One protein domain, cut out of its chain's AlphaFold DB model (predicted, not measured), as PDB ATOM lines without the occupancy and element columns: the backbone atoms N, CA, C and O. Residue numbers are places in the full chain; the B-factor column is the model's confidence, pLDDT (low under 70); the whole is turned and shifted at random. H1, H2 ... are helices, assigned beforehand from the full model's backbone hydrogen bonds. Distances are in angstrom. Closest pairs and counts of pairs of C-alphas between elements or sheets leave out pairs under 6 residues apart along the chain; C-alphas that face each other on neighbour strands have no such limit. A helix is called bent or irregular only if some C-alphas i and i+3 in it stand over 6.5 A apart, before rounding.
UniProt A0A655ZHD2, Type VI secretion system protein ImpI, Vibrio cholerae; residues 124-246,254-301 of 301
ATOM      1  N   ASN A 124     -31.861 -30.242 -12.630       66.69
ATOM      2  CA  ASN A 124     -32.216 -29.692 -11.331       66.69
ATOM      3  C   ASN A 124     -31.830 -28.211 -11.153       66.69
ATOM      4  O   ASN A 124     -32.267 -27.591 -10.181       66.69
ATOM      5  N   ASP A 125     -31.053 -27.618 -12.070       76.69
ATOM      6  CA  ASP A 125     -30.616 -26.220 -11.967       76.69
ATOM      7  C   ASP A 125     -30.883 -25.407 -13.242       76.69
ATOM      8  O   ASP A 125     -30.067 -25.256 -14.157       76.69
ATOM      9  N   MET A 126     -32.061 -24.788 -13.237       74.81
ATOM     10  CA  MET A 126     -32.543 -23.914 -14.300       74.81
ATOM     11  C   MET A 126     -31.645 -22.704 -14.568       74.81
ATOM     12  O   MET A 126     -31.534 -22.256 -15.712       74.81
ATOM     13  N   ASN A 127     -31.022 -22.149 -13.526       79.00
ATOM     14  CA  ASN A 127     -30.163 -20.981 -13.684       79.00
ATOM     15  C   ASN A 127     -28.867 -21.384 -14.389       79.00
ATOM     16  O   ASN A 127     -28.418 -20.672 -15.288       79.00
ATOM     17  N   ARG A 128     -28.317 -22.557 -14.048       80.44
ATOM     18  CA  ARG A 128     -27.140 -23.120 -14.725       80.44
ATOM     19  C   ARG A 128     -27.398 -23.388 -16.202       80.44
ATOM     20  O   ARG A 128     -26.554 -23.030 -17.015       80.44
ATOM     21  N   MET A 129     -28.560 -23.935 -16.570       79.88
ATOM     22  CA  MET A 129     -28.883 -24.179 -17.983       79.88
ATOM     23  C   MET A 129     -28.984 -22.887 -18.806       79.88
ATOM     24  O   MET A 129     -28.525 -22.848 -19.948       79.88
ATOM     25  N   HIS A 130     -29.531 -21.811 -18.231       81.19
ATOM     26  CA  HIS A 130     -29.598 -20.515 -18.911       81.19
ATOM     27  C   HIS A 130     -28.204 -19.904 -19.122       81.19
ATOM     28  O   HIS A 130     -27.884 -19.498 -20.239       81.19
ATOM     29  N   LEU A 131     -27.368 -19.889 -18.077       84.62
ATOM     30  CA  LEU A 131     -25.978 -19.421 -18.153       84.62
ATOM     31  C   LEU A 131     -25.184 -20.212 -19.201       84.62
ATOM     32  O   LEU A 131     -24.565 -19.614 -20.077       84.62
ATOM     33  N   LEU A 132     -25.295 -21.544 -19.182       85.25
ATOM     34  CA  LEU A 132     -24.645 -22.421 -20.155       85.25
ATOM     35  C   LEU A 132     -25.083 -22.104 -21.591       85.25
ATOM     36  O   LEU A 132     -24.251 -21.998 -22.489       85.25
ATOM     37  N   SER A 133     -26.384 -21.915 -21.825       84.12
ATOM     38  CA  SER A 133     -26.896 -21.564 -23.154       84.12
ATOM     39  C   SER A 133     -26.354 -20.221 -23.653       84.12
ATOM     40  O   SER A 133     -26.107 -20.078 -24.852       84.12
ATOM     41  N   GLN A 134     -26.175 -19.244 -22.760       86.62
ATOM     42  CA  GLN A 134     -25.575 -17.958 -23.108       86.62
ATOM     43  C   GLN A 134     -24.085 -18.114 -23.445       86.62
ATOM     44  O   GLN A 134     -23.654 -17.646 -24.499       86.62
ATOM     45  N   GLU A 135     -23.318 -18.821 -22.613       89.06
ATOM     46  CA  GLU A 135     -21.887 -19.077 -22.836       89.06
ATOM     47  C   GLU A 135     -21.631 -19.825 -24.153       89.06
ATOM     48  O   GLU A 135     -20.680 -19.515 -24.875       89.06
ATOM     49  N   LEU A 136     -22.501 -20.774 -24.516       89.62
ATOM     50  CA  LEU A 136     -22.437 -21.475 -25.802       89.62
ATOM     51  C   LEU A 136     -22.657 -20.521 -26.985       89.62
ATOM     52  O   LEU A 136     -21.929 -20.590 -27.977       89.62
ATOM     53  N   GLY A 137     -23.627 -19.609 -26.878       89.19
ATOM     54  CA  GLY A 137     -23.880 -18.589 -27.897       89.19
ATOM     55  C   GLY A 137     -22.706 -17.621 -28.067       89.19
ATOM     56  O   GLY A 137     -22.285 -17.348 -29.193       89.19
ATOM     57  N   GLU A 138     -22.132 -17.150 -26.958       91.94
ATOM     58  CA  GLU A 138     -20.943 -16.287 -26.956       91.94
ATOM     59  C   GLU A 138     -19.715 -17.011 -27.537       91.94
ATOM     60  O   GLU A 138     -18.984 -16.443 -28.354       91.94
ATOM     61  N   SER A 139     -19.537 -18.291 -27.206       92.75
ATOM     62  CA  SER A 139     -18.466 -19.137 -27.748       92.75
ATOM     63  C   SER A 139     -18.593 -19.326 -29.261       92.75
ATOM     64  O   SER A 139     -17.609 -19.187 -29.994       92.75
ATOM     65  N   LEU A 140     -19.806 -19.588 -29.759       91.69
ATOM     66  CA  LEU A 140     -20.071 -19.707 -31.193       91.69
ATOM     67  C   LEU A 140     -19.817 -18.383 -31.920       91.69
ATOM     68  O   LEU A 140     -19.194 -18.375 -32.984       91.69
ATOM     69  N   GLN A 141     -20.247 -17.260 -31.342       93.19
ATOM     70  CA  GLN A 141     -19.963 -15.934 -31.888       93.19
ATOM     71  C   GLN A 141     -18.453 -15.689 -32.007       93.19
ATOM     72  O   GLN A 141     -17.990 -15.243 -33.060       93.19
ATOM     73  N   ALA A 142     -17.685 -15.980 -30.954       94.50
ATOM     74  CA  ALA A 142     -16.233 -15.834 -30.966       94.50
ATOM     75  C   ALA A 142     -15.580 -16.729 -32.033       94.50
ATOM     76  O   ALA A 142     -14.705 -16.271 -32.768       94.50
ATOM     77  N   CYS A 143     -16.057 -17.968 -32.178       93.19
ATOM     78  CA  CYS A 143     -15.585 -18.903 -33.198       93.19
ATOM     79  C   CYS A 143     -15.829 -18.379 -34.621       93.19
ATOM     80  O   CYS A 143     -14.910 -18.371 -35.441       93.19
ATOM     81  N   VAL A 144     -17.050 -17.929 -34.929       92.75
ATOM     82  CA  VAL A 144     -17.395 -17.433 -36.270       92.75
ATOM     83  C   VAL A 144     -16.619 -16.158 -36.597       92.75
ATOM     84  O   VAL A 144     -16.092 -16.044 -37.700       92.75
ATOM     85  N   ARG A 145     -16.484 -15.224 -35.646       93.88
ATOM     86  CA  ARG A 145     -15.656 -14.021 -35.835       93.88
ATOM     87  C   ARG A 145     -14.199 -14.374 -36.113       93.88
ATOM     88  O   ARG A 145     -13.654 -13.907 -37.104       93.88
ATOM     89  N   GLY A 146     -13.608 -15.257 -35.308       92.56
ATOM     90  CA  GLY A 146     -12.226 -15.691 -35.518       92.56
ATOM     91  C   GLY A 146     -12.013 -16.353 -36.882       92.56
ATOM     92  O   GLY A 146     -10.974 -16.162 -37.511       92.56
ATOM     93  N   LEU A 147     -13.007 -17.094 -37.376       91.19
ATOM     94  CA  LEU A 147     -12.946 -17.716 -38.694       91.19
ATOM     95  C   LEU A 147     -13.054 -16.695 -39.839       91.19
ATOM     96  O   LEU A 147     -12.336 -16.825 -40.830       91.19
ATOM     97  N   LEU A 148     -13.903 -15.672 -39.692       90.69
ATOM     98  CA  LEU A 148     -14.001 -14.559 -40.643       90.69
ATOM     99  C   LEU A 148     -12.697 -13.756 -40.699       90.69
ATOM    100  O   LEU A 148     -12.178 -13.515 -41.789       90.69
ATOM    101  N   ASP A 149     -12.124 -13.421 -39.539       90.12
ATOM    102  CA  ASP A 149     -10.850 -12.699 -39.444       90.12
ATOM    103  C   ASP A 149      -9.718 -13.487 -40.119       90.12
ATOM    104  O   ASP A 149      -8.918 -12.940 -40.884       90.12
ATOM    105  N   LEU A 150      -9.670 -14.803 -39.887       87.81
ATOM    106  CA  LEU A 150      -8.686 -15.681 -40.511       87.81
ATOM    107  C   LEU A 150      -8.859 -15.739 -42.034       87.81
ATOM    108  O   LEU A 150      -7.871 -15.708 -42.772       87.81
ATOM    109  N   HIS A 151     -10.101 -15.791 -42.518       83.94
ATOM    110  CA  HIS A 151     -10.371 -15.774 -43.952       83.94
ATOM    111  C   HIS A 151      -9.943 -14.450 -44.593       83.94
ATOM    112  O   HIS A 151      -9.308 -14.457 -45.650       83.94
ATOM    113  N   GLN A 152     -10.215 -13.324 -43.927       83.19
ATOM    114  CA  GLN A 152      -9.800 -12.004 -44.388       83.19
ATOM    115  C   GLN A 152      -8.273 -11.922 -44.531       83.19
ATOM    116  O   GLN A 152      -7.780 -11.553 -45.598       83.19
ATOM    117  N   GLN A 153      -7.523 -12.377 -43.523       82.19
ATOM    118  CA  GLN A 153      -6.056 -12.409 -43.566       82.19
ATOM    119  C   GLN A 153      -5.511 -13.245 -44.732       82.19
ATOM    120  O   GLN A 153      -4.568 -12.835 -45.412       82.19
ATOM    121  N   VAL A 154      -6.098 -14.418 -44.987       77.81
ATOM    122  CA  VAL A 154      -5.680 -15.281 -46.102       77.81
ATOM    123  C   VAL A 154      -6.012 -14.635 -47.451       77.81
ATOM    124  O   VAL A 154      -5.199 -14.715 -48.373       77.81
ATOM    125  N   SER A 155      -7.167 -13.970 -47.561       74.38
ATOM    126  CA  SER A 155      -7.622 -13.308 -48.790       74.38
ATOM    127  C   SER A 155      -6.761 -12.101 -49.188       74.38
ATOM    128  O   SER A 155      -6.482 -11.918 -50.372       74.38
ATOM    129  N   GLU A 156      -6.292 -11.318 -48.211       76.38
ATOM    130  CA  GLU A 156      -5.408 -10.162 -48.420       76.38
ATOM    131  C   GLU A 156      -3.952 -10.575 -48.677       76.38
ATOM    132  O   GLU A 156      -3.165  -9.826 -49.261       76.38
ATOM    133  N   SER A 157      -3.579 -11.780 -48.248       74.38
ATOM    134  CA  SER A 157      -2.246 -12.322 -48.461       74.38
ATOM    135  C   SER A 157      -2.027 -12.770 -49.912       74.38
ATOM    136  O   SER A 157      -2.958 -13.020 -50.678       74.38
ATOM    137  N   ARG A 158      -0.756 -12.975 -50.283       70.62
ATOM    138  CA  ARG A 158      -0.339 -13.512 -51.596       70.62
ATOM    139  C   ARG A 158      -0.965 -14.878 -51.930       70.62
ATOM    140  O   ARG A 158      -0.942 -15.297 -53.081       70.62
ATOM    141  N   PHE A 159      -1.523 -15.561 -50.934       68.75
ATOM    142  CA  PHE A 159      -2.153 -16.874 -51.063       68.75
ATOM    143  C   PHE A 159      -3.627 -16.806 -51.493       68.75
ATOM    144  O   PHE A 159      -4.123 -17.757 -52.100       68.75
ATOM    145  N   GLY A 160      -4.320 -15.688 -51.239       63.00
ATOM    146  CA  GLY A 160      -5.728 -15.505 -51.604       63.00
ATOM    147  C   GLY A 160      -5.955 -15.538 -53.117       63.00
ATOM    148  O   GLY A 160      -6.906 -16.149 -53.603       63.00
ATOM    149  N   THR A 161      -5.028 -14.964 -53.888       60.44
ATOM    150  CA  THR A 161      -5.066 -14.986 -55.361       60.44
ATOM    151  C   THR A 161      -4.805 -16.369 -55.948       60.44
ATOM    152  O   THR A 161      -5.302 -16.686 -57.026       60.44
ATOM    153  N   LEU A 162      -4.037 -17.193 -55.239       57.41
ATOM    154  CA  LEU A 162      -3.585 -18.497 -55.709       57.41
ATOM    155  C   LEU A 162      -4.684 -19.563 -55.550       57.41
ATOM    156  O   LEU A 162      -4.923 -20.372 -56.442       57.41
ATOM    157  N   ASN A 163      -5.445 -19.475 -54.456       58.47
ATOM    158  CA  ASN A 163      -6.530 -20.402 -54.117       58.47
ATOM    159  C   ASN A 163      -7.837 -20.158 -54.913       58.47
ATOM    160  O   ASN A 163      -8.756 -20.973 -54.900       58.47
ATOM    161  N   ARG A 164      -7.946 -19.031 -55.629       56.72
ATOM    162  CA  ARG A 164      -9.189 -18.598 -56.295       56.72
ATOM    163  C   ARG A 164      -9.490 -19.310 -57.622       56.72
ATOM    164  O   ARG A 164     -10.619 -19.253 -58.095       56.72
ATOM    165  N   ASN A 165      -8.522 -19.996 -58.230       50.38
ATOM    166  CA  ASN A 165      -8.701 -20.610 -59.556       50.38
ATOM    167  C   ASN A 165      -9.425 -21.973 -59.548       50.38
ATOM    168  O   ASN A 165      -9.610 -22.554 -60.614       50.38
ATOM    169  N   LEU A 166      -9.803 -22.511 -58.382       51.59
ATOM    170  CA  LEU A 166     -10.198 -23.923 -58.236       51.59
ATOM    171  C   LEU A 166     -11.456 -24.128 -57.361       51.59
ATOM    172  O   LEU A 166     -11.574 -25.145 -56.686       51.59
ATOM    173  N   GLN A 167     -12.384 -23.166 -57.310       56.62
ATOM    174  CA  GLN A 167     -13.521 -23.240 -56.377       56.62
ATOM    175  C   GLN A 167     -14.579 -24.302 -56.781       56.62
ATOM    176  O   GLN A 167     -15.002 -24.314 -57.939       56.62
ATOM    177  N   PRO A 168     -15.020 -25.170 -55.842       56.06
ATOM    178  CA  PRO A 168     -16.196 -26.038 -55.986       56.06
ATOM    179  C   PRO A 168     -17.507 -25.263 -56.217       56.06
ATOM    180  O   PRO A 168     -17.562 -24.056 -56.018       56.06
ATOM    181  N   ILE A 169     -18.564 -25.980 -56.625       54.09
ATOM    182  CA  ILE A 169     -19.868 -25.435 -57.069       54.09
ATOM    183  C   ILE A 169     -20.749 -24.943 -55.893       54.09
ATOM    184  O   ILE A 169     -21.700 -24.199 -56.121       54.09
ATOM    185  N   GLU A 170     -20.446 -25.334 -54.649       61.53
ATOM    186  CA  GLU A 170     -21.181 -24.896 -53.450       61.53
ATOM    187  C   GLU A 170     -20.487 -23.705 -52.776       61.53
ATOM    188  O   GLU A 170     -19.291 -23.754 -52.474       61.53
ATOM    189  N   ASP A 171     -21.252 -22.640 -52.523       76.69
ATOM    190  CA  ASP A 171     -20.741 -21.404 -51.933       76.69
ATOM    191  C   ASP A 171     -20.819 -21.464 -50.405       76.69
ATOM    192  O   ASP A 171     -21.890 -21.551 -49.799       76.69
ATOM    193  N   ASN A 172     -19.660 -21.390 -49.756       85.06
ATOM    194  CA  ASN A 172     -19.568 -21.303 -48.305       85.06
ATOM    195  C   ASN A 172     -19.810 -19.853 -47.839       85.06
ATOM    196  O   ASN A 172     -18.991 -18.983 -48.162       85.06
ATOM    197  N   PRO A 173     -20.845 -19.575 -47.018       86.00
ATOM    198  CA  PRO A 173     -21.153 -18.216 -46.564       86.00
ATOM    199  C   PRO A 173     -19.996 -17.515 -45.841       86.00
ATOM    200  O   PRO A 173     -19.845 -16.301 -45.946       86.00
ATOM    201  N   LEU A 174     -19.138 -18.276 -45.153       86.62
ATOM    202  CA  LEU A 174     -17.994 -17.756 -44.391       86.62
ATOM    203  C   LEU A 174     -16.860 -17.249 -45.297       86.62
ATOM    204  O   LEU A 174     -15.970 -16.540 -44.834       86.62
ATOM    205  N   ARG A 175     -16.890 -17.594 -46.591       82.44
ATOM    206  CA  ARG A 175     -15.887 -17.198 -47.593       82.44
ATOM    207  C   ARG A 175     -16.326 -16.008 -48.452       82.44
ATOM    208  O   ARG A 175     -15.546 -15.523 -49.264       82.44
ATOM    209  N   LEU A 176     -17.560 -15.526 -48.282       80.38
ATOM    210  CA  LEU A 176     -18.144 -14.466 -49.112       80.38
ATOM    211  C   LEU A 176     -17.667 -13.048 -48.740       80.38
ATOM    212  O   LEU A 176     -17.987 -12.096 -49.446       80.38
ATOM    213  N   GLY A 177     -16.910 -12.892 -47.646       81.94
ATOM    214  CA  GLY A 177     -16.418 -11.583 -47.191       81.94
ATOM    215  C   GLY A 177     -17.517 -10.659 -46.652       81.94
ATOM    216  O   GLY A 177     -17.375  -9.439 -46.701       81.94
ATOM    217  N   LEU A 178     -18.623 -11.236 -46.176       85.88
ATOM    218  CA  LEU A 178     -19.736 -10.515 -45.560       85.88
ATOM    219  C   LEU A 178     -19.389 -10.063 -44.137       85.88
ATOM    220  O   LEU A 178     -18.488 -10.608 -43.494       85.88
ATOM    221  N   SER A 179     -20.144  -9.101 -43.601       89.44
ATOM    222  CA  SER A 179     -20.042  -8.771 -42.176       89.44
ATOM    223  C   SER A 179     -20.488  -9.951 -41.301       89.44
ATOM    224  O   SER A 179     -21.205 -10.850 -41.751       89.44
ATOM    225  N   TYR A 180     -20.107  -9.948 -40.021       91.25
ATOM    226  CA  TYR A 180     -20.532 -10.984 -39.073       91.25
ATOM    227  C   TYR A 180     -22.060 -11.158 -39.044       91.25
ATOM    228  O   TYR A 180     -22.554 -12.283 -39.086       91.25
ATOM    229  N   GLU A 181     -22.818 -10.057 -39.001       91.12
ATOM    230  CA  GLU A 181     -24.282 -10.119 -38.926       91.12
ATOM    231  C   GLU A 181     -24.899 -10.734 -40.181       91.12
ATOM    232  O   GLU A 181     -25.774 -11.595 -40.087       91.12
ATOM    233  N   GLU A 182     -24.432 -10.314 -41.354       89.56
ATOM    234  CA  GLU A 182     -24.894 -10.837 -42.642       89.56
ATOM    235  C   GLU A 182     -24.508 -12.305 -42.812       89.56
ATOM    236  O   GLU A 182     -25.318 -13.105 -43.277       89.56
ATOM    237  N   THR A 183     -23.309 -12.680 -42.367       90.06
ATOM    238  CA  THR A 183     -22.836 -14.066 -42.375       90.06
ATOM    239  C   THR A 183     -23.742 -14.947 -41.527       90.06
ATOM    240  O   THR A 183     -24.218 -15.965 -42.017       90.06
ATOM    241  N   ILE A 184     -24.033 -14.556 -40.281       90.88
ATOM    242  CA  ILE A 184     -24.910 -15.325 -39.383       90.88
ATOM    243  C   ILE A 184     -26.325 -15.433 -39.957       90.88
ATOM    244  O   ILE A 184     -26.892 -16.525 -39.945       90.88
ATOM    245  N   ARG A 185     -26.874 -14.339 -40.501       89.75
ATOM    246  CA  ARG A 185     -28.180 -14.371 -41.179       89.75
ATOM    247  C   ARG A 185     -28.168 -15.343 -42.357       89.75
ATOM    248  O   ARG A 185     -29.098 -16.118 -42.478       89.75
ATOM    249  N   THR A 186     -27.103 -15.358 -43.155       87.75
ATOM    250  CA  THR A 186     -26.966 -16.259 -44.313       87.75
ATOM    251  C   THR A 186     -26.789 -17.722 -43.893       87.75
ATOM    252  O   THR A 186     -27.323 -18.625 -44.532       87.75
ATOM    253  N   LEU A 187     -26.047 -17.975 -42.812       87.56
ATOM    254  CA  LEU A 187     -25.738 -19.316 -42.312       87.56
ATOM    255  C   LEU A 187     -26.979 -20.028 -41.735       87.56
ATOM    256  O   LEU A 187     -27.107 -21.250 -41.837       87.56
ATOM    257  N   TYR A 188     -27.873 -19.249 -41.119       87.38
ATOM    258  CA  TYR A 188     -29.081 -19.718 -40.435       87.38
ATOM    259  C   TYR A 188     -30.378 -19.216 -41.083       87.38
ATOM    260  O   TYR A 188     -31.422 -19.240 -40.430       87.38
ATOM    261  N   ASP A 189     -30.329 -18.772 -42.342       84.69
ATOM    262  CA  ASP A 189     -31.519 -18.289 -43.041       84.69
ATOM    263  C   ASP A 189     -32.584 -19.394 -43.111       84.69
ATOM    264  O   ASP A 189     -32.276 -20.574 -43.326       84.69
ATOM    265  N   ALA A 190     -33.842 -19.008 -42.905       66.25
ATOM    266  CA  ALA A 190     -34.978 -19.918 -42.987       66.25
ATOM    267  C   ALA A 190     -35.233 -20.329 -44.444       66.25
ATOM    268  O   ALA A 190     -35.522 -21.497 -44.717       66.25
ATOM    269  N   ASP A 191     -35.026 -19.396 -45.376       66.94
ATOM    270  CA  ASP A 191     -35.113 -19.619 -46.817       66.94
ATOM    271  C   ASP A 191     -33.744 -20.058 -47.358       66.94
ATOM    272  O   ASP A 191     -33.100 -19.367 -48.148       66.94
ATOM    273  N   LYS A 192     -33.261 -21.218 -46.885       63.50
ATOM    274  CA  LYS A 192     -31.944 -21.756 -47.263       63.50
ATOM    275  C   LYS A 192     -31.781 -21.790 -48.784       63.50
ATOM    276  O   LYS A 192     -32.434 -22.575 -49.474       63.50
ATOM    277  N   SER A 193     -30.853 -20.982 -49.295       64.62
ATOM    278  CA  SER A 193     -30.387 -21.091 -50.676       64.62
ATOM    279  C   SER A 193     -29.824 -22.496 -50.894       64.62
ATOM    280  O   SER A 193     -28.913 -22.914 -50.184       64.62
ATOM    281  N   VAL A 194     -30.350 -23.222 -51.885       64.88
ATOM    282  CA  VAL A 194     -29.945 -24.602 -52.238       64.88
ATOM    283  C   VAL A 194     -28.448 -24.703 -52.582       64.88
ATOM    284  O   VAL A 194     -27.886 -25.790 -52.594       64.88
ATOM    285  N   VAL A 195     -27.800 -23.568 -52.846       76.44
ATOM    286  CA  VAL A 195     -26.388 -23.469 -53.232       76.44
ATOM    287  C   VAL A 195     -25.452 -23.357 -52.019       76.44
ATOM    288  O   VAL A 195     -24.254 -23.593 -52.157       76.44
ATOM    289  N   HIS A 196     -25.963 -22.991 -50.834       81.06
ATOM    290  CA  HIS A 196     -25.125 -22.722 -49.662       81.06
ATOM    291  C   HIS A 196     -25.015 -23.934 -48.737       81.06
ATOM    292  O   HIS A 196     -26.007 -24.590 -48.407       81.06
ATOM    293  N   LEU A 197     -23.804 -24.174 -48.230       82.56
ATOM    294  CA  LEU A 197     -23.575 -25.185 -47.202       82.56
ATOM    295  C   LEU A 197     -24.315 -24.849 -45.899       82.56
ATOM    296  O   LEU A 197     -24.423 -23.693 -45.487       82.56
ATOM    297  N   SER A 198     -24.776 -25.892 -45.205       88.12
ATOM    298  CA  SER A 198     -25.327 -25.757 -43.850       88.12
ATOM    299  C   SER A 198     -24.290 -25.200 -42.866       88.12
ATOM    300  O   SER A 198     -23.098 -25.436 -43.038       88.12
ATOM    301  N   ALA A 199     -24.738 -24.540 -41.792       88.75
ATOM    302  CA  ALA A 199     -23.857 -23.962 -40.774       88.75
ATOM    303  C   ALA A 199     -22.725 -24.895 -40.287       88.75
ATOM    304  O   ALA A 199     -21.563 -24.484 -40.353       88.75
ATOM    305  N   PRO A 200     -22.991 -26.153 -39.875       89.44
ATOM    306  CA  PRO A 200     -21.922 -27.047 -39.431       89.44
ATOM    307  C   PRO A 200     -20.968 -27.437 -40.567       89.44
ATOM    308  O   PRO A 200     -19.757 -27.484 -40.363       89.44
ATOM    309  N   ALA A 201     -21.497 -27.677 -41.773       88.50
ATOM    310  CA  ALA A 201     -20.691 -28.041 -42.939       88.50
ATOM    311  C   ALA A 201     -19.795 -26.880 -43.399       88.50
ATOM    312  O   ALA A 201     -18.618 -27.089 -43.673       88.50
ATOM    313  N   ALA A 202     -20.319 -25.653 -43.398       88.81
ATOM    314  CA  ALA A 202     -19.586 -24.440 -43.737       88.81
ATOM    315  C   ALA A 202     -18.409 -24.194 -42.776       88.81
ATOM    316  O   ALA A 202     -17.298 -23.874 -43.215       88.81
ATOM    317  N   ILE A 203     -18.623 -24.386 -41.468       91.00
ATOM    318  CA  ILE A 203     -17.561 -24.287 -40.457       91.00
ATOM    319  C   ILE A 203     -16.525 -25.400 -40.665       91.00
ATOM    320  O   ILE A 203     -15.325 -25.120 -40.700       91.00
ATOM    321  N   ALA A 204     -16.969 -26.647 -40.856       90.12
ATOM    322  CA  ALA A 204     -16.080 -27.791 -41.057       90.12
ATOM    323  C   ALA A 204     -15.207 -27.647 -42.316       90.12
ATOM    324  O   ALA A 204     -13.996 -27.868 -42.253       90.12
ATOM    325  N   GLU A 205     -15.786 -27.229 -43.445       87.69
ATOM    326  CA  GLU A 205     -15.055 -26.965 -44.691       87.69
ATOM    327  C   GLU A 205     -14.050 -25.820 -44.521       87.69
ATOM    328  O   GLU A 205     -12.906 -25.926 -44.968       87.69
ATOM    329  N   SER A 206     -14.435 -24.739 -43.838       88.94
ATOM    330  CA  SER A 206     -13.535 -23.604 -43.608       88.94
ATOM    331  C   SER A 206     -12.335 -24.012 -42.753       88.94
ATOM    332  O   SER A 206     -11.193 -23.718 -43.107       88.94
ATOM    333  N   LEU A 207     -12.566 -24.752 -41.664       90.56
ATOM    334  CA  LEU A 207     -11.496 -25.282 -40.815       90.56
ATOM    335  C   LEU A 207     -10.607 -26.275 -41.570       90.56
ATOM    336  O   LEU A 207      -9.381 -26.228 -41.441       90.56
ATOM    337  N   LYS A 208     -11.199 -27.142 -42.399       89.06
ATOM    338  CA  LYS A 208     -10.447 -28.036 -43.283       89.06
ATOM    339  C   LYS A 208      -9.555 -27.237 -44.234       89.06
ATOM    340  O   LYS A 208      -8.365 -27.517 -44.323       89.06
ATOM    341  N   THR A 209     -10.098 -26.210 -44.879       86.06
ATOM    342  CA  THR A 209      -9.357 -25.346 -45.808       86.06
ATOM    343  C   THR A 209      -8.172 -24.673 -45.119       86.06
ATOM    344  O   THR A 209      -7.074 -24.642 -45.669       86.06
ATOM    345  N   VAL A 210      -8.360 -24.176 -43.894       88.00
ATOM    346  CA  VAL A 210      -7.287 -23.587 -43.079       88.00
ATOM    347  C   VAL A 210      -6.196 -24.610 -42.769       88.00
ATOM    348  O   VAL A 210      -5.008 -24.311 -42.894       88.00
ATOM    349  N   ARG A 211      -6.583 -25.827 -42.377       90.12
ATOM    350  CA  ARG A 211      -5.640 -26.912 -42.091       90.12
ATOM    351  C   ARG A 211      -4.835 -27.287 -43.333       90.12
ATOM    352  O   ARG A 211      -3.610 -27.356 -43.261       90.12
ATOM    353  N   ASP A 212      -5.514 -27.494 -44.456       88.81
ATOM    354  CA  ASP A 212      -4.889 -27.899 -45.714       88.81
ATOM    355  C   ASP A 212      -3.973 -26.775 -46.248       88.81
ATOM    356  O   ASP A 212      -2.870 -27.048 -46.722       88.81
ATOM    357  N   HIS A 213      -4.359 -25.503 -46.070       87.75
ATOM    358  CA  HIS A 213      -3.497 -24.343 -46.328       87.75
ATOM    359  C   HIS A 213      -2.227 -24.367 -45.469       87.75
ATOM    360  O   HIS A 213      -1.129 -24.215 -46.002       87.75
ATOM    361  N   ASN A 214      -2.346 -24.586 -44.155       90.62
ATOM    362  CA  ASN A 214      -1.189 -24.644 -43.257       90.62
ATOM    363  C   ASN A 214      -0.247 -25.810 -43.614       90.62
ATOM    364  O   ASN A 214       0.971 -25.642 -43.651       90.62
ATOM    365  N   GLU A 215      -0.795 -26.979 -43.947       92.75
ATOM    366  CA  GLU A 215       0.004 -28.116 -44.407       92.75
ATOM    367  C   GLU A 215       0.743 -27.792 -45.715       92.75
ATOM    368  O   GLU A 215       1.952 -28.015 -45.816       92.75
ATOM    369  N   ALA A 216       0.052 -27.206 -46.698       90.81
ATOM    370  CA  ALA A 216       0.658 -26.795 -47.962       90.81
ATOM    371  C   ALA A 216       1.744 -25.727 -47.762       90.81
ATOM    372  O   ALA A 216       2.806 -25.816 -48.377       90.81
ATOM    373  N   MET A 217       1.526 -24.765 -46.862       91.06
ATOM    374  CA  MET A 217       2.517 -23.758 -46.470       91.06
ATOM    375  C   MET A 217       3.787 -24.400 -45.898       91.06
ATOM    376  O   MET A 217       4.898 -24.055 -46.312       91.06
ATOM    377  N   GLN A 218       3.643 -25.343 -44.965       94.62
ATOM    378  CA  GLN A 218       4.777 -26.028 -44.336       94.62
ATOM    379  C   GLN A 218       5.544 -26.892 -45.342       94.62
ATOM    380  O   GLN A 218       6.781 -26.861 -45.382       94.62
ATOM    381  N   PHE A 219       4.815 -27.619 -46.190       95.25
ATOM    382  CA  PHE A 219       5.388 -28.441 -47.248       95.25
ATOM    383  C   PHE A 219       6.169 -27.587 -48.255       95.25
ATOM    384  O   PHE A 219       7.353 -27.832 -48.484       95.25
ATOM    385  N   ALA A 220       5.544 -26.537 -48.790       93.12
ATOM    386  CA  ALA A 220       6.155 -25.642 -49.765       93.12
ATOM    387  C   ALA A 220       7.377 -24.907 -49.205       93.12
ATOM    388  O   ALA A 220       8.381 -24.766 -49.898       93.12
ATOM    389  N   THR A 221       7.337 -24.501 -47.931       93.62
ATOM    390  CA  THR A 221       8.498 -23.899 -47.254       93.62
ATOM    391  C   THR A 221       9.663 -24.884 -47.200       93.62
ATOM    392  O   THR A 221      10.793 -24.535 -47.547       93.62
ATOM    393  N   SER A 222       9.391 -26.129 -46.806       95.88
ATOM    394  CA  SER A 222      10.410 -27.175 -46.689       95.88
ATOM    395  C   SER A 222      11.003 -27.553 -48.050       95.88
ATOM    396  O   SER A 222      12.224 -27.682 -48.178       95.88
ATOM    397  N   GLU A 223      10.162 -27.680 -49.080       95.25
ATOM    398  CA  GLU A 223      10.591 -27.967 -50.453       95.25
ATOM    399  C   GLU A 223      11.428 -26.810 -51.021       95.25
ATOM    400  O   GLU A 223      12.532 -27.038 -51.520       95.25
ATOM    401  N   ALA A 224      10.964 -25.563 -50.869       94.00
ATOM    402  CA  ALA A 224      11.672 -24.383 -51.352       94.00
ATOM    403  C   ALA A 224      13.050 -24.225 -50.705       94.00
ATOM    404  O   ALA A 224      14.045 -24.044 -51.409       94.00
ATOM    405  N   LEU A 225      13.144 -24.366 -49.380       94.00
ATOM    406  CA  LEU A 225      14.428 -24.318 -48.679       94.00
ATOM    407  C   LEU A 225      15.366 -25.442 -49.132       94.00
ATOM    408  O   LEU A 225      16.540 -25.187 -49.403       94.00
ATOM    409  N   SER A 226      14.856 -26.666 -49.274       94.31
ATOM    410  CA  SER A 226      15.655 -27.813 -49.722       94.31
ATOM    411  C   SER A 226      16.183 -27.620 -51.143       94.31
ATOM    412  O   SER A 226      17.357 -27.878 -51.421       94.31
ATOM    413  N   GLN A 227      15.347 -27.125 -52.058       91.75
ATOM    414  CA  GLN A 227      15.749 -26.890 -53.440       91.75
ATOM    415  C   GLN A 227      16.752 -25.738 -53.557       91.75
ATOM    416  O   GLN A 227      17.704 -25.830 -54.338       91.75
ATOM    417  N   ILE A 228      16.593 -24.695 -52.742       90.44
ATOM    418  CA  ILE A 228      17.575 -23.620 -52.622       90.44
ATOM    419  C   ILE A 228      18.910 -24.170 -52.125       90.44
ATOM    420  O   ILE A 228      19.924 -23.967 -52.789       90.44
ATOM    421  N   LEU A 229      18.931 -24.911 -51.015       90.69
ATOM    422  CA  LEU A 229      20.161 -25.509 -50.483       90.69
ATOM    423  C   LEU A 229      20.854 -26.402 -51.522       90.69
ATOM    424  O   LEU A 229      22.065 -26.299 -51.714       90.69
ATOM    425  N   ASN A 230      20.090 -27.203 -52.268       91.00
ATOM    426  CA  ASN A 230      20.619 -28.014 -53.365       91.00
ATOM    427  C   ASN A 230      21.210 -27.165 -54.498       91.00
ATOM    428  O   ASN A 230      22.256 -27.515 -55.050       91.00
ATOM    429  N   ALA A 231      20.592 -26.029 -54.834       86.88
ATOM    430  CA  ALA A 231      21.123 -25.098 -55.828       86.88
ATOM    431  C   ALA A 231      22.450 -24.451 -55.387       86.88
ATOM    432  O   ALA A 231      23.279 -24.140 -56.246       86.88
ATOM    433  N   PHE A 232      22.664 -24.303 -54.075       86.56
ATOM    434  CA  PHE A 232      23.912 -23.831 -53.464       86.56
ATOM    435  C   PHE A 232      24.931 -24.938 -53.178       86.56
ATOM    436  O   PHE A 232      26.027 -24.648 -52.694       86.56
ATOM    437  N   SER A 233      24.616 -26.200 -53.485       90.75
ATOM    438  CA  SER A 233      25.577 -27.283 -53.290       90.75
ATOM    439  C   SER A 233      26.848 -27.036 -54.124       90.75
ATOM    440  O   SER A 233      26.760 -26.622 -55.291       90.75
ATOM    441  N   PRO A 234      28.048 -27.304 -53.571       87.69
ATOM    442  CA  PRO A 234      29.307 -27.059 -54.268       87.69
ATOM    443  C   PRO A 234      29.364 -27.728 -55.642       87.69
ATOM    444  O   PRO A 234      29.852 -27.136 -56.600       87.69
ATOM    445  N   GLN A 235      28.808 -28.937 -55.774       88.56
ATOM    446  CA  GLN A 235      28.808 -29.687 -57.029       88.56
ATOM    447  C   GLN A 235      27.952 -29.003 -58.105       88.56
ATOM    448  O   GLN A 235      28.366 -28.916 -59.265       88.56
ATOM    449  N   VAL A 236      26.770 -28.491 -57.736       88.38
ATOM    450  CA  VAL A 236      25.880 -27.776 -58.665       88.38
ATOM    451  C   VAL A 236      26.494 -26.441 -59.076       88.38
ATOM    452  O   VAL A 236      26.485 -26.103 -60.264       88.38
ATOM    453  N   MET A 237      27.080 -25.706 -58.129       87.31
ATOM    454  CA  MET A 237      27.734 -24.428 -58.416       87.31
ATOM    455  C   MET A 237      28.973 -24.597 -59.292       87.31
ATOM    456  O   MET A 237      29.081 -23.908 -60.302       87.31
ATOM    457  N   LEU A 238      29.852 -25.558 -58.991       87.44
ATOM    458  CA  LEU A 238      31.017 -25.864 -59.826       87.44
ATOM    459  C   LEU A 238      30.596 -26.210 -61.253       87.44
ATOM    460  O   LEU A 238      31.133 -25.651 -62.208       87.44
ATOM    461  N   ARG A 239      29.574 -27.063 -61.415       87.00
ATOM    462  CA  ARG A 239      29.025 -27.384 -62.737       87.00
ATOM    463  C   ARG A 239      28.573 -26.117 -63.463       87.00
ATOM    464  O   ARG A 239      28.936 -25.938 -64.622       87.00
ATOM    465  N   ARG A 240      27.825 -25.220 -62.810       85.31
ATOM    466  CA  ARG A 240      27.396 -23.940 -63.409       85.31
ATOM    467  C   ARG A 240      28.580 -23.042 -63.769       85.31
ATOM    468  O   ARG A 240      28.608 -22.497 -64.866       85.31
ATOM    469  N   PHE A 241      29.581 -22.937 -62.901       86.69
ATOM    470  CA  PHE A 241      30.788 -22.152 -63.159       86.69
ATOM    471  C   PHE A 241      31.551 -22.669 -64.373       86.69
ATOM    472  O   PHE A 241      31.924 -21.877 -65.237       86.69
ATOM    473  N   HIS A 242      31.698 -23.987 -64.516       83.31
ATOM    474  CA  HIS A 242      32.322 -24.579 -65.699       83.31
ATOM    475  C   HIS A 242      31.599 -24.222 -67.004       83.31
ATOM    476  O   HIS A 242      32.269 -24.039 -68.014       83.31
ATOM    477  N   HIS A 243      30.274 -24.032 -66.990       81.75
ATOM    478  CA  HIS A 243      29.541 -23.548 -68.169       81.75
ATOM    479  C   HIS A 243      29.841 -22.075 -68.499       81.75
ATOM    480  O   HIS A 243      29.739 -21.679 -69.658       81.75
ATOM    481  N   TYR A 244      30.218 -21.256 -67.512       75.19
ATOM    482  CA  TYR A 244      30.636 -19.866 -67.733       75.19
ATOM    483  C   TYR A 244      32.092 -19.740 -68.189       75.19
ATOM    484  O   TYR A 244      32.477 -18.702 -68.732       75.19
ATOM    485  N   LYS A 245      32.904 -20.788 -68.005       73.12
ATOM    486  CA  LYS A 245      34.286 -20.820 -68.478       73.12
ATOM    487  C   LYS A 245      34.294 -20.882 -70.008       73.12
ATOM    488  O   LYS A 245      34.115 -21.933 -70.613       73.12
ATOM    489  N   ARG A 246      34.493 -19.731 -70.650       65.19
ATOM    490  CA  ARG A 246      34.641 -19.622 -72.106       65.19
ATOM    491  C   ARG A 246      35.917 -20.350 -72.544       65.19
ATOM    492  O   ARG A 246      36.960 -20.168 -71.922       65.19
ATOM    493  N   SER A 254      45.000 -21.207 -60.536       67.25
ATOM    494  CA  SER A 254      44.567 -22.497 -59.992       67.25
ATOM    495  C   SER A 254      43.040 -22.581 -60.085       67.25
ATOM    496  O   SER A 254      42.327 -21.611 -59.805       67.25
ATOM    497  N   THR A 255      42.541 -23.728 -60.546       75.50
ATOM    498  CA  THR A 255      41.106 -23.918 -60.820       75.50
ATOM    499  C   THR A 255      40.264 -23.654 -59.564       75.50
ATOM    500  O   THR A 255      39.172 -23.095 -59.661       75.50
ATOM    501  N   ASP A 256      40.827 -23.932 -58.386       81.12
ATOM    502  CA  ASP A 256      40.175 -23.750 -57.088       81.12
ATOM    503  C   ASP A 256      40.066 -22.276 -56.674       81.12
ATOM    504  O   ASP A 256      39.002 -21.830 -56.243       81.12
ATOM    505  N   ALA A 257      41.132 -21.485 -56.854       83.75
ATOM    506  CA  ALA A 257      41.111 -20.057 -56.522       83.75
ATOM    507  C   ALA A 257      40.101 -19.299 -57.395       83.75
ATOM    508  O   ALA A 257      39.394 -18.404 -56.928       83.75
ATOM    509  N   TRP A 258      39.993 -19.689 -58.666       84.50
ATOM    510  CA  TRP A 258      38.983 -19.152 -59.569       84.50
ATOM    511  C   TRP A 258      37.557 -19.543 -59.146       84.50
ATOM    512  O   TRP A 258      36.682 -18.677 -59.095       84.50
ATOM    513  N   ALA A 259      37.323 -20.813 -58.793       85.69
ATOM    514  CA  ALA A 259      36.007 -21.291 -58.370       85.69
ATOM    515  C   ALA A 259      35.518 -20.588 -57.091       85.69
ATOM    516  O   ALA A 259      34.350 -20.208 -57.004       85.69
ATOM    517  N   TRP A 260      36.419 -20.346 -56.132       88.75
ATOM    518  CA  TRP A 260      36.115 -19.577 -54.922       88.75
ATOM    519  C   TRP A 260      35.758 -18.118 -55.226       88.75
ATOM    520  O   TRP A 260      34.769 -17.597 -54.713       88.75
ATOM    521  N   ASN A 261      36.504 -17.462 -56.120       87.31
ATOM    522  CA  ASN A 261      36.185 -16.095 -56.538       87.31
ATOM    523  C   ASN A 261      34.809 -16.014 -57.220       87.31
ATOM    524  O   ASN A 261      34.042 -15.094 -56.936       87.31
ATOM    525  N   MET A 262      34.462 -16.997 -58.058       87.75
ATOM    526  CA  MET A 262      33.128 -17.088 -58.660       87.75
ATOM    527  C   MET A 262      32.023 -17.294 -57.629       87.75
ATOM    528  O   MET A 262      30.983 -16.645 -57.727       87.75
ATOM    529  N   TYR A 263      32.256 -18.129 -56.614       88.88
ATOM    530  CA  TYR A 263      31.329 -18.286 -55.495       88.88
ATOM    531  C   TYR A 263      31.074 -16.956 -54.777       88.88
ATOM    532  O   TYR A 263      29.921 -16.552 -54.623       88.88
ATOM    533  N   CYS A 264      32.136 -16.236 -54.402       88.44
ATOM    534  CA  CYS A 264      32.032 -14.943 -53.727       88.44
ATOM    535  C   CYS A 264      31.260 -13.912 -54.564       88.44
ATOM    536  O   CYS A 264      30.365 -13.248 -54.039       88.44
ATOM    537  N   SER A 265      31.560 -13.801 -55.863       86.00
ATOM    538  CA  SER A 265      30.833 -12.899 -56.768       86.00
ATOM    539  C   SER A 265      29.357 -13.283 -56.907       86.00
ATOM    540  O   SER A 265      28.491 -12.413 -56.853       86.00
ATOM    541  N   TYR A 266      29.055 -14.577 -57.033       85.25
ATOM    542  CA  TYR A 266      27.683 -15.073 -57.142       85.25
ATOM    543  C   TYR A 266      26.861 -14.784 -55.880       85.25
ATOM    544  O   TYR A 266      25.729 -14.308 -55.964       85.25
ATOM    545  N   TYR A 267      27.443 -15.014 -54.703       86.00
ATOM    546  CA  TYR A 267      26.793 -14.723 -53.429       86.00
ATOM    547  C   TYR A 267      26.514 -13.223 -53.249       86.00
ATOM    548  O   TYR A 267      25.424 -12.844 -52.818       86.00
ATOM    549  N   GLN A 268      27.461 -12.356 -53.621       85.69
ATOM    550  CA  GLN A 268      27.267 -10.900 -53.603       85.69
ATOM    551  C   GLN A 268      26.137 -10.449 -54.535       85.69
ATOM    552  O   GLN A 268      25.384  -9.538 -54.197       85.69
ATOM    553  N   GLU A 269      25.995 -11.084 -55.697       82.81
ATOM    554  CA  GLU A 269      24.919 -10.768 -56.633       82.81
ATOM    555  C   GLU A 269      23.544 -11.202 -56.101       82.81
ATOM    556  O   GLU A 269      22.601 -10.412 -56.114       82.81
ATOM    557  N   LEU A 270      23.441 -12.410 -55.542       78.69
ATOM    558  CA  LEU A 270      22.203 -12.927 -54.943       78.69
ATOM    559  C   LEU A 270      21.703 -12.108 -53.756       78.69
ATOM    560  O   LEU A 270      20.496 -11.912 -53.605       78.69
ATOM    561  N   THR A 271      22.631 -11.659 -52.912       81.31
ATOM    562  CA  THR A 271      22.346 -10.847 -51.720       81.31
ATOM    563  C   THR A 271      22.167  -9.364 -52.050       81.31
ATOM    564  O   THR A 271      21.757  -8.580 -51.194       81.31
ATOM    565  N   SER A 272      22.430  -8.955 -53.296       80.56
ATOM    566  CA  SER A 272      22.256  -7.573 -53.723       80.56
ATOM    567  C   SER A 272      20.778  -7.175 -53.739       80.56
ATOM    568  O   SER A 272      19.958  -7.722 -54.485       80.56
ATOM    569  N   ASN A 273      20.449  -6.128 -52.979       65.12
ATOM    570  CA  ASN A 273      19.097  -5.566 -52.881       65.12
ATOM    571  C   ASN A 273      18.537  -5.102 -54.246       65.12
ATOM    572  O   ASN A 273      17.328  -5.063 -54.454       65.12
ATOM    573  N   ARG A 274      19.413  -4.799 -55.219       64.56
ATOM    574  CA  ARG A 274      19.012  -4.363 -56.567       64.56
ATOM    575  C   ARG A 274      18.298  -5.457 -57.362       64.56
ATOM    576  O   ARG A 274      17.514  -5.133 -58.247       64.56
ATOM    577  N   GLN A 275      18.599  -6.729 -57.100       62.91
ATOM    578  CA  GLN A 275      18.090  -7.830 -57.918       62.91
ATOM    579  C   GLN A 275      16.981  -8.638 -57.241       62.91
ATOM    580  O   GLN A 275      16.248  -9.310 -57.963       62.91
ATOM    581  N   ARG A 276      16.844  -8.600 -55.899       68.25
ATOM    582  CA  ARG A 276      15.935  -9.482 -55.125       68.25
ATOM    583  C   ARG A 276      15.921 -10.928 -55.655       68.25
ATOM    584  O   ARG A 276      14.894 -11.602 -55.647       68.25
ATOM    585  N   GLY A 277      17.056 -11.388 -56.184       75.75
ATOM    586  CA  GLY A 277      17.111 -12.593 -57.008       75.75
ATOM    587  C   GLY A 277      16.873 -13.843 -56.177       75.75
ATOM    588  O   GLY A 277      16.156 -14.741 -56.605       75.75
ATOM    589  N   PHE A 278      17.419 -13.851 -54.957       81.75
ATOM    590  CA  PHE A 278      17.194 -14.916 -53.989       81.75
ATOM    591  C   PHE A 278      15.730 -14.988 -53.539       81.75
ATOM    592  O   PHE A 278      15.123 -16.051 -53.619       81.75
ATOM    593  N   GLU A 279      15.145 -13.861 -53.115       84.69
ATOM    594  CA  GLU A 279      13.746 -13.810 -52.668       84.69
ATOM    595  C   GLU A 279      12.796 -14.261 -53.787       84.69
ATOM    596  O   GLU A 279      11.897 -15.066 -53.558       84.69
ATOM    597  N   LYS A 280      13.031 -13.801 -55.021       85.44
ATOM    598  CA  LYS A 280      12.241 -14.212 -56.183       85.44
ATOM    599  C   LYS A 280      12.352 -15.714 -56.455       85.44
ATOM    600  O   LYS A 280      11.332 -16.350 -56.689       85.44
ATOM    601  N   LEU A 281      13.567 -16.266 -56.416       85.50
ATOM    602  CA  LEU A 281      13.791 -17.698 -56.623       85.50
ATOM    603  C   LEU A 281      13.072 -18.536 -55.561       85.50
ATOM    604  O   LEU A 281      12.470 -19.550 -55.896       85.50
ATOM    605  N   PHE A 282      13.117 -18.100 -54.298       90.62
ATOM    606  CA  PHE A 282      12.379 -18.753 -53.222       90.62
ATOM    607  C   PHE A 282      10.881 -18.769 -53.508       90.62
ATOM    608  O   PHE A 282      10.286 -19.841 -53.492       90.62
ATOM    609  N   TRP A 283      10.285 -17.611 -53.808       90.25
ATOM    610  CA  TRP A 283       8.843 -17.530 -54.046       90.25
ATOM    611  C   TRP A 283       8.394 -18.316 -55.278       90.25
ATOM    612  O   TRP A 283       7.340 -18.932 -55.221       90.25
ATOM    613  N   GLU A 284       9.190 -18.358 -56.349       90.00
ATOM    614  CA  GLU A 284       8.869 -19.132 -57.558       90.00
ATOM    615  C   GLU A 284       8.778 -20.636 -57.264       90.00
ATOM    616  O   GLU A 284       7.817 -21.299 -57.652       90.00
ATOM    617  N   ILE A 285       9.754 -21.169 -56.525       91.69
ATOM    618  CA  ILE A 285       9.748 -22.576 -56.110       91.69
ATOM    619  C   ILE A 285       8.610 -22.837 -55.120       91.69
ATOM    620  O   ILE A 285       7.893 -23.831 -55.234       91.69
ATOM    621  N   PHE A 286       8.454 -21.942 -54.147       93.00
ATOM    622  CA  PHE A 286       7.433 -22.035 -53.116       93.00
ATOM    623  C   PHE A 286       6.028 -22.090 -53.723       93.00
ATOM    624  O   PHE A 286       5.252 -22.973 -53.375       93.00
ATOM    625  N   GLU A 287       5.702 -21.175 -54.638       90.38
ATOM    626  CA  GLU A 287       4.386 -21.079 -55.278       90.38
ATOM    627  C   GLU A 287       4.065 -22.365 -56.042       90.38
ATOM    628  O   GLU A 287       2.990 -22.936 -55.871       90.38
ATOM    629  N   GLN A 288       5.036 -22.895 -56.792       90.50
ATOM    630  CA  GLN A 288       4.883 -24.157 -57.510       90.50
ATOM    631  C   GLN A 288       4.649 -25.350 -56.566       90.50
ATOM    632  O   GLN A 288       3.811 -26.213 -56.850       90.50
ATOM    633  N   ALA A 289       5.396 -25.420 -55.462       92.56
ATOM    634  CA  ALA A 289       5.266 -26.473 -54.460       92.56
ATOM    635  C   ALA A 289       3.923 -26.406 -53.722       92.56
ATOM    636  O   ALA A 289       3.248 -27.425 -53.561       92.56
ATOM    637  N   TYR A 290       3.519 -25.199 -53.325       91.19
ATOM    638  CA  TYR A 290       2.256 -24.922 -52.654       91.19
ATOM    639  C   TYR A 290       1.068 -25.317 -53.535       91.19
ATOM    640  O   TYR A 290       0.212 -26.087 -53.107       91.19
ATOM    641  N   ASP A 291       1.056 -24.867 -54.792       88.25
ATOM    642  CA  ASP A 291      -0.003 -25.168 -55.757       88.25
ATOM    643  C   ASP A 291      -0.197 -26.664 -55.965       88.25
ATOM    644  O   ASP A 291      -1.317 -27.176 -55.994       88.25
ATOM    645  N   ARG A 292       0.916 -27.383 -56.118       90.06
ATOM    646  CA  ARG A 292       0.901 -28.834 -56.262       90.06
ATOM    647  C   ARG A 292       0.292 -29.496 -55.029       90.06
ATOM    648  O   ARG A 292      -0.534 -30.389 -55.195       90.06
ATOM    649  N   LYS A 293       0.654 -29.042 -53.823       90.31
ATOM    650  CA  LYS A 293       0.139 -29.622 -52.578       90.31
ATOM    651  C   LYS A 293      -1.343 -29.316 -52.358       90.31
ATOM    652  O   LYS A 293      -2.080 -30.200 -51.937       90.31
ATOM    653  N   ILE A 294      -1.808 -28.114 -52.697       87.19
ATOM    654  CA  ILE A 294      -3.238 -27.774 -52.634       87.19
ATOM    655  C   ILE A 294      -4.054 -28.621 -53.615       87.19
ATOM    656  O   ILE A 294      -5.098 -29.147 -53.235       87.19
ATOM    657  N   ARG A 295      -3.572 -28.822 -54.849       84.88
ATOM    658  CA  ARG A 295      -4.259 -29.686 -55.828       84.88
ATOM    659  C   ARG A 295      -4.333 -31.140 -55.370       84.88
ATOM    660  O   ARG A 295      -5.360 -31.774 -55.562       84.88
ATOM    661  N   GLU A 296      -3.273 -31.654 -54.751       88.19
ATOM    662  CA  GLU A 296      -3.273 -32.989 -54.139       88.19
ATOM    663  C   GLU A 296      -4.387 -33.108 -53.086       88.19
ATOM    664  O   GLU A 296      -5.212 -34.011 -53.170       88.19
ATOM    665  N   LYS A 297      -4.498 -32.132 -52.174       84.19
ATOM    666  CA  LYS A 297      -5.537 -32.109 -51.126       84.19
ATOM    667  C   LYS A 297      -6.962 -31.988 -51.662       84.19
ATOM    668  O   LYS A 297      -7.897 -32.462 -51.023       84.19
ATOM    669  N   GLN A 298      -7.130 -31.356 -52.820       73.75
ATOM    670  CA  GLN A 298      -8.425 -31.226 -53.487       73.75
ATOM    671  C   GLN A 298      -8.827 -32.478 -54.278       73.75
ATOM    672  O   GLN A 298     -10.015 -32.686 -54.474       73.75
ATOM    673  N   LEU A 299      -7.875 -33.308 -54.719       74.12
ATOM    674  CA  LEU A 299      -8.156 -34.594 -55.376       74.12
ATOM    675  C   LEU A 299      -8.471 -35.721 -54.379       74.12
ATOM    676  O   LEU A 299      -9.025 -36.743 -54.772       74.12
ATOM    677  N   GLU A 300      -8.101 -35.554 -53.107       61.34
ATOM    678  CA  GLU A 300      -8.454 -36.467 -52.006       61.34
ATOM    679  C   GLU A 300      -9.894 -36.265 -51.481       61.34
ATOM    680  O   GLU A 300     -10.314 -36.974 -50.563       61.34
ATOM    681  N   LEU A 301     -10.628 -35.287 -52.026       55.16
ATOM    682  CA  LEU A 301     -12.041 -34.997 -51.754       55.16
ATOM    683  C   LEU A 301     -12.955 -35.697 -52.763       55.16
ATOM    684  O   LEU A 301     -13.993 -36.223 -52.304       55.16
TER     685      LEU A 301
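Overview. This is residues 124 to 246 and 254 to 301 of the 301 residues of the protein "Type VI secretion system protein ImpI" of Vibrio cholerae (UniProt A0A655ZHD2). A long, thin, loosely joined arrangement of helices runs along H4, which is crossed by H7 as it folds back; past the last residue of H4, H5 and H6 make a small head. Toward the other end, the later part of H1 comes together with the short H3, while residues 124 to 140 stick out as a free arm that adds to the length. The printed part has 171 residues, with seven named helices, H1 to H7 in order along the chain, and no named strand: the class is all helix. It is extended, with a radius of gyration of the C-alphas of 24.9 A, and spans 90 by 36 by 30 A.

Along the chain. H1, residues 126 to 156, begins at C-alpha 126 (-32.543, -23.914, -14.300) and is 45.7 A long. H2, residues 160 to 166, measures 11.6 A and is irregular, but only just: C-alphas 162 and 165 are 6.7 A apart. H3, residues 180 to 187, measures 10.3 A. H4, residues 199 to 231, is 47.4 A long and begins at C-alpha 199 (-23.857, -23.962, -40.774). H5, residues 234 to 244, measures 15.3 A and H6, residues 255 to 270, 22.6 A. H7, residues 277 to 299, is 33.5 A long and ends at C-alpha 299 (-8.156, -34.594, -55.376).

Arrangement. H1 only just touches H3, with 3 pairs of C-alphas within 8 A, through residues 144 to 148 of H1 alone; the closest C-alphas, of Arg 145 and Tyr 180, are 6.6 A apart, and the lines are about perpendicular at 79 degrees. H1 and H4 are close but not clearly touching, at 7.7 A between the C-alphas of Leu 147 and Ser 206. H2 touches no helix; its closest C-alpha to H7 is that of Leu 162, 7.6 A from that of Asp 291. H4 and H7 touch, with 31 pairs of C-alphas within 8 A, the closest those of Ala 220 and Ala 289 at 4.9 A, at a steep tilt of 41 degrees, opposite ways. H5 and H6 touch, about perpendicular at 87 degrees, through residues 259 to 263 of H6 alone; the closest C-alphas, of Leu 238 and Ala 259, are 6.9 A apart. H1 and H7 are apart, and so are H4 and H6. In H1, H3, H4, H5, H6 and H7 every O i to N i+4 pair is within hydrogen-bond range; in H2 0 of 3 are, and 0 of 4 O i to N i+3 pairs.

Size, cuts and confidence. The two C-alphas farthest apart, of Asn 124 and Ser 254, are 91.2 A apart. Residues 247 to 253 are not printed, and C-alphas 246 and 254 are 15.9 A apart across the cut. The links H2 to H3 and H3 to H4 are long, with 13 and 11 residues. The mean pLDDT of the printed part is 82.9; 26 residues are under 70, among them 159 to 170, 190 to 194 and 273 to 276.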